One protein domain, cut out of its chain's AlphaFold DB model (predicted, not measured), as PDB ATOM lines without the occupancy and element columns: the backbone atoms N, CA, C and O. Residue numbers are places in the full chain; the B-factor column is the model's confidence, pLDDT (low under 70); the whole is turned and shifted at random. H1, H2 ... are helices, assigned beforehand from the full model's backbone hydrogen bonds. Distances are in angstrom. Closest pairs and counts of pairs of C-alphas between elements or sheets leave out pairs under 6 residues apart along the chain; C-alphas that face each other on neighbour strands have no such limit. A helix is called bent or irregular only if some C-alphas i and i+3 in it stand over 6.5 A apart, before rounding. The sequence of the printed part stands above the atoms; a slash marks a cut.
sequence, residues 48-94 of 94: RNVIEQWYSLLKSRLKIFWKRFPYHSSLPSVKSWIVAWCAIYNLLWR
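Overview. This is residues 48 to 94 of the 94 residues of the protein "IS6 family transposase" of Thermoplasmatales archaeon (UniProt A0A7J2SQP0). Two helices, H2 and H1, cross as a slanted, open X with a gap between them, and a loop at one end joins them: the chain runs out along H1, turns through residues 65 to 74 and folds back along H2. At the loop end, residues 71 to 76 stick out, and at the other end so do residues 48 to 53. The printed part has 47 residues with two named helices, H1 then H2 along the chain, and no named strand; the class is all helix. It is only just loose, close to compact, with a radius of gyration of the C-alphas of 11.8 A, and it is elongated, spanning 33 by 19 by 17 A.

Arrangement. H2, residues 75 to 92, is the longest helix by residues, with its centre at (13.575, -34.328, -12.472). H1, residues 49 to 64, has its centre at (11.017, -22.772, -6.330). The two are near each other, with 7 pairs of C-alphas within 10 A; their closest C-alphas are 8.1 A apart. The link between them, 10 residues, is short. In H1 and H2 every O i to N i+4 pair is within hydrogen-bond range.

Along the chain. H2 has 18 residues and measures 25.7 A from C-alpha 75 at (25.439, -32.477, -17.443) to C-alpha 92 at (2.503, -35.015, -6.048). H1 has 16 residues and measures 22.3 A, beginning with C-alpha 49 at (2.612, -16.231, -9.617). Neither helix is bent or irregular.

Size, cuts and confidence. The two C-alphas farthest apart are those of Arg 48 and His 72, 34.1 A. The printed part has no cut, and it ends at Arg 94, the chain's last residue. Residues 62 to 68, of which 62 to 64 belong to H1, also stand free. The mean pLDDT of the printed part is 78.8; residues 65 to 72 and 93 to 94 are under 70.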
ATOM      1  N   ARG A  48       1.353 -15.279 -13.544       73.62
ATOM      2  CA  ARG A  48       2.791 -15.576 -13.394       73.62
ATOM      3  C   ARG A  48       3.192 -16.017 -11.983       73.62
ATOM      4  O   ARG A  48       4.257 -16.604 -11.811       73.62
ATOM      5  N   ASN A  49       2.345 -15.795 -10.982       79.38
ATOM      6  CA  ASN A  49       2.612 -16.231  -9.617       79.38
ATOM      7  C   ASN A  49       2.787 -17.761  -9.540       79.38
ATOM      8  O   ASN A  49       3.606 -18.245  -8.769       79.38
ATOM      9  N   VAL A  50       2.105 -18.533 -10.395       82.31
ATOM     10  CA  VAL A  50       2.251 -20.001 -10.430       82.31
ATOM     11  C   VAL A  50       3.669 -20.406 -10.832       82.31
ATOM     12  O   VAL A  50       4.295 -21.233 -10.166       82.31
ATOM     13  N   ILE A  51       4.218 -19.796 -11.889       83.00
ATOM     14  CA  ILE A  51       5.578 -20.111 -12.336       83.00
ATOM     15  C   ILE A  51       6.628 -19.590 -11.344       83.00
ATOM     16  O   ILE A  51       7.634 -20.255 -11.103       83.00
ATOM     17  N   GLU A  52       6.386 -18.445 -10.704       84.50
ATOM     18  CA  GLU A  52       7.262 -17.912  -9.655       84.50
ATOM     19  C   GLU A  52       7.279 -18.801  -8.405       84.50
ATOM     20  O   GLU A  52       8.358 -19.096  -7.883       84.50
ATOM     21  N   GLN A  53       6.119 -19.299  -7.969       86.94
ATOM     22  CA  GLN A  53       6.005 -20.279  -6.886       86.94
ATOM     23  C   GLN A  53       6.728 -21.579  -7.234       86.94
ATOM     24  O   GLN A  53       7.505 -22.088  -6.420       86.94
ATOM     25  N   TRP A  54       6.549 -22.079  -8.460       87.31
ATOM     26  CA  TRP A  54       7.266 -23.256  -8.946       87.31
ATOM     27  C   TRP A  54       8.785 -23.063  -8.875       87.31
ATOM     28  O   TRP A  54       9.504 -23.903  -8.327       87.31
ATOM     29  N   TYR A  55       9.287 -21.924  -9.362       85.38
ATOM     30  CA  TYR A  55      10.710 -21.595  -9.290       85.38
ATOM     31  C   TYR A  55      11.203 -21.416  -7.855       85.38
ATOM     32  O   TYR A  55      12.335 -21.797  -7.558       85.38
ATOM     33  N   SER A  56      10.393 -20.844  -6.965       87.12
ATOM     34  CA  SER A  56      10.725 -20.707  -5.546       87.12
ATOM     35  C   SER A  56      10.916 -22.079  -4.893       87.12
ATOM     36  O   SER A  56      11.924 -22.316  -4.222       87.12
ATOM     37  N   LEU A  57      10.016 -23.022  -5.178       87.75
ATOM     38  CA  LEU A  57      10.093 -24.398  -4.697       87.75
ATOM     39  C   LEU A  57      11.302 -25.149  -5.276       87.75
ATOM     40  O   LEU A  57      12.034 -25.819  -4.546       87.75
ATOM     41  N   LEU A  58      11.568 -24.999  -6.574       86.19
ATOM     42  CA  LEU A  58      12.766 -25.561  -7.197       86.19
ATOM     43  C   LEU A  58      14.041 -25.009  -6.535       86.19
ATOM     44  O   LEU A  58      14.942 -25.769  -6.178       86.19
ATOM     45  N   LYS A  59      14.118 -23.687  -6.340       83.69
ATOM     46  CA  LYS A  59      15.261 -23.023  -5.700       83.69
ATOM     47  C   LYS A  59      15.436 -23.458  -4.251       83.69
ATOM     48  O   LYS A  59      16.571 -23.658  -3.833       83.69
ATOM     49  N   SER A  60      14.356 -23.622  -3.487       85.19
ATOM     50  CA  SER A  60      14.440 -24.079  -2.097       85.19
ATOM     51  C   SER A  60      14.980 -25.507  -2.017       85.19
ATOM     52  O   SER A  60      15.859 -25.780  -1.203       85.19
ATOM     53  N   ARG A  61      14.566 -26.394  -2.929       79.62
ATOM     54  CA  ARG A  61      15.118 -27.752  -3.046       79.62
ATOM     55  C   ARG A  61      16.592 -27.734  -3.426       79.62
ATOM     56  O   ARG A  61      17.390 -28.369  -2.746       79.62
ATOM     57  N   LEU A  62      16.973 -26.952  -4.435       80.44
ATOM     58  CA  LEU A  62      18.381 -26.738  -4.789       80.44
ATOM     59  C   LEU A  62      19.188 -26.172  -3.608       80.44
ATOM     60  O   LEU A  62      20.334 -26.567  -3.406       80.44
ATOM     61  N   LYS A  63      18.583 -25.297  -2.792       78.00
ATOM     62  CA  LYS A  63      19.182 -24.749  -1.568       78.00
ATOM     63  C   LYS A  63      19.312 -25.795  -0.444       78.00
ATOM     64  O   LYS A  63      20.221 -25.710   0.372       78.00
ATOM     65  N   ILE A  64      18.455 -26.813  -0.398       72.81
ATOM     66  CA  ILE A  64      18.618 -27.953   0.520       72.81
ATOM     67  C   ILE A  64      19.776 -28.852   0.058       72.81
ATOM     68  O   ILE A  64      20.567 -29.306   0.881       72.81
ATOM     69  N   PHE A  65      19.953 -29.033  -1.256       66.31
ATOM     70  CA  PHE A  65      21.140 -29.698  -1.820       66.31
ATOM     71  C   PHE A  65      22.447 -28.918  -1.578       66.31
ATOM     72  O   PHE A  65      23.535 -29.473  -1.709       66.31
ATOM     73  N   TRP A  66      22.367 -27.649  -1.177       54.62
ATOM     74  CA  TRP A  66      23.437 -26.641  -1.076       54.62
ATOM     75  C   TRP A  66      24.445 -26.851   0.067       54.62
ATOM     76  O   TRP A  66      25.080 -25.906   0.525       54.62
ATOM     77  N   LYS A  67      24.649 -28.101   0.494       53.78
ATOM     78  CA  LYS A  67      25.948 -28.527   1.041       53.78
ATOM     79  C   LYS A  67      26.856 -29.170  -0.014       53.78
ATOM     80  O   LYS A  67      28.064 -29.158   0.182       53.78
ATOM     81  N   ARG A  68      26.306 -29.674  -1.128       54.12
ATOM     82  CA  ARG A  68      26.978 -30.052  -2.387       54.12
ATOM     83  C   ARG A  68      25.905 -30.573  -3.355       54.12
ATOM     84  O   ARG A  68      25.436 -31.698  -3.196       54.12
ATOM     85  N   PHE A  69      25.576 -29.821  -4.412       60.28
ATOM     86  CA  PHE A  69      25.243 -30.506  -5.670       60.28
ATOM     87  C   PHE A  69      26.455 -31.413  -5.951       60.28
ATOM     88  O   PHE A  69      27.566 -30.911  -5.740       60.28
ATOM     89  N   PRO A  70      26.292 -32.719  -6.246       60.12
ATOM     90  CA  PRO A  70      27.381 -33.687  -6.130       60.12
ATOM     91  C   PRO A  70      28.658 -33.113  -6.739       60.12
ATOM     92  O   PRO A  70      28.652 -32.675  -7.886       60.12
ATOM     93  N   TYR A  71      29.714 -32.995  -5.931       58.97
ATOM     94  CA  TYR A  71      31.003 -32.491  -6.398       58.97
ATOM     95  C   TYR A  71      31.418 -33.396  -7.573       58.97
ATOM     96  O   TYR A  71      31.488 -34.604  -7.380       58.97
ATOM     97  N   HIS A  72      31.578 -32.828  -8.780       66.81
ATOM     98  CA  HIS A  72      31.643 -33.517 -10.093       66.81
ATOM     99  C   HIS A  72      30.317 -33.896 -10.781       66.81
ATOM    100  O   HIS A  72      30.281 -34.806 -11.609       66.81
ATOM    101  N   SER A  73      29.223 -33.182 -10.524       73.75
ATOM    102  CA  SER A  73      27.987 -33.373 -11.282       73.75
ATOM    103  C   SER A  73      28.214 -33.143 -12.777       73.75
ATOM    104  O   SER A  73      28.573 -32.047 -13.209       73.75
ATOM    105  N   SER A  74      27.963 -34.176 -13.573       85.06
ATOM    106  CA  SER A  74      27.969 -34.104 -15.029       85.06
ATOM    107  C   SER A  74      26.655 -33.508 -15.551       85.06
ATOM    108  O   SER A  74      25.614 -33.610 -14.897       85.06
ATOM    109  N   LEU A  75      26.661 -32.931 -16.756       84.62
ATOM    110  CA  LEU A  75      25.439 -32.477 -17.443       84.62
ATOM    111  C   LEU A  75      24.306 -33.533 -17.440       84.62
ATOM    112  O   LEU A  75      23.167 -33.174 -17.129       84.62
ATOM    113  N   PRO A  76      24.578 -34.829 -17.707       87.75
ATOM    114  CA  PRO A  76      23.580 -35.891 -17.576       87.75
ATOM    115  C   PRO A  76      22.980 -36.025 -16.174       87.75
ATOM    116  O   PRO A  76      21.769 -36.215 -16.045       87.75
ATOM    117  N   SER A  77      23.795 -35.900 -15.122       84.00
ATOM    118  CA  SER A  77      23.317 -35.993 -13.737       84.00
ATOM    119  C   SER A  77      22.387 -34.830 -13.379       84.00
ATOM    120  O   SER A  77      21.308 -35.049 -12.833       84.00
ATOM    121  N   VAL A  78      22.742 -33.608 -13.797       83.88
ATOM    122  CA  VAL A  78      21.903 -32.412 -13.636       83.88
ATOM    123  C   VAL A  78      20.577 -32.597 -14.368       83.88
ATOM    124  O   VAL A  78      19.512 -32.365 -13.801       83.88
ATOM    125  N   LYS A  79      20.627 -33.068 -15.619       87.56
ATOM    126  CA  LYS A  79      19.432 -33.298 -16.434       87.56
ATOM    127  C   LYS A  79      18.512 -34.346 -15.806       87.56
ATOM    128  O   LYS A  79      17.310 -34.117 -15.726       87.56
ATOM    129  N   SER A  80      19.071 -35.458 -15.335       87.69
ATOM    130  CA  SER A  80      18.310 -36.537 -14.692       87.69
ATOM    131  C   SER A  80      17.629 -36.051 -13.414       87.69
ATOM    132  O   SER A  80      16.452 -36.330 -13.202       87.69
ATOM    133  N   TRP A  81      18.334 -35.253 -12.609       86.19
ATOM    134  CA  TRP A  81      17.771 -34.651 -11.403       86.19
ATOM    135  C   TRP A  81      16.616 -33.687 -11.714       86.19
ATOM    136  O   TRP A  81      15.564 -33.781 -11.089       86.19
ATOM    137  N   ILE A  82      16.766 -32.809 -12.716       88.00
ATOM    138  CA  ILE A  82      15.694 -31.887 -13.133       88.00
ATOM    139  C   ILE A  82      14.469 -32.669 -13.628       88.00
ATOM    140  O   ILE A  82      13.343 -32.328 -13.276       88.00
ATOM    141  N   VAL A  83      14.667 -33.732 -14.415       88.81
ATOM    142  CA  VAL A  83      13.563 -34.579 -14.899       88.81
ATOM    143  C   VAL A  83      12.851 -35.273 -13.738       88.81
ATOM    144  O   VAL A  83      11.622 -35.246 -13.688       88.81
ATOM    145  N   ALA A  84      13.599 -35.843 -12.789       88.56
ATOM    146  CA  ALA A  84      13.030 -36.461 -11.595       88.56
ATOM    147  C   ALA A  84      12.235 -35.446 -10.759       88.56
ATOM    148  O   ALA A  84      11.122 -35.741 -10.330       88.56
ATOM    149  N   TRP A  85      12.756 -34.228 -10.590       85.88
ATOM    150  CA  TRP A  85      12.037 -33.140  -9.932       85.88
ATOM    151  C   TRP A  85      10.719 -32.806 -10.639       85.88
ATOM    152  O   TRP A  85       9.678 -32.746  -9.986       85.88
ATOM    153  N   CYS A  86      10.740 -32.628 -11.963       88.00
ATOM    154  CA  CYS A  86       9.530 -32.353 -12.737       88.00
ATOM    155  C   CYS A  86       8.500 -33.485 -12.608       88.00
ATOM    156  O   CYS A  86       7.312 -33.206 -12.475       88.00
ATOM    157  N   ALA A  87       8.939 -34.748 -12.612       87.75
ATOM    158  CA  ALA A  87       8.057 -35.895 -12.412       87.75
ATOM    159  C   ALA A  87       7.411 -35.873 -11.018       87.75
ATOM    160  O   ALA A  87       6.195 -35.979 -10.912       87.75
ATOM    161  N   ILE A  88       8.202 -35.656  -9.964       86.00
ATOM    162  CA  ILE A  88       7.709 -35.543  -8.582       86.00
ATOM    163  C   ILE A  88       6.707 -34.391  -8.454       86.00
ATOM    164  O   ILE A  88       5.637 -34.578  -7.883       86.00
ATOM    165  N   TYR A  89       7.025 -33.218  -9.004       85.25
ATOM    166  CA  TYR A  89       6.131 -32.062  -8.972       85.25
ATOM    167  C   TYR A  89       4.796 -32.357  -9.671       85.25
ATOM    168  O   TYR A  89       3.739 -32.111  -9.102       85.25
ATOM    169  N   ASN A  90       4.839 -32.950 -10.868       84.56
ATOM    170  CA  ASN A  90       3.636 -33.267 -11.639       84.56
ATOM    171  C   ASN A  90       2.790 -34.399 -11.030       84.56
ATOM    172  O   ASN A  90       1.595 -34.453 -11.303       84.56
ATOM    173  N   LEU A  91       3.399 -35.309 -10.262       84.25
ATOM    174  CA  LEU A  91       2.711 -36.435  -9.619       84.25
ATOM    175  C   LEU A  91       2.142 -36.089  -8.240       84.25
ATOM    176  O   LEU A  91       1.097 -36.616  -7.876       84.25
ATOM    177  N   LEU A  92       2.843 -35.264  -7.455       77.50
ATOM    178  CA  LEU A  92       2.503 -35.015  -6.048       77.50
ATOM    179  C   LEU A  92       1.839 -33.661  -5.790       77.50
ATOM    180  O   LEU A  92       1.220 -33.491  -4.744       77.50
ATOM    181  N   TRP A  93       2.017 -32.685  -6.680       65.75
ATOM    182  CA  TRP A  93       1.632 -31.288  -6.437       65.75
ATOM    183  C   TRP A  93       0.665 -30.715  -7.475       65.75
ATOM    184  O   TRP A  93       0.493 -29.497  -7.536       65.75
ATOM    185  N   ARG A  94       0.042 -31.583  -8.276       54.31
ATOM    186  CA  ARG A  94      -1.000 -31.205  -9.231       54.31
ATOM    187  C   ARG A  94      -2.390 -31.327  -8.620       54.31
ATOM    188  O   ARG A  94      -2.603 -32.296  -7.861       54.31
TER     189      ARG A  94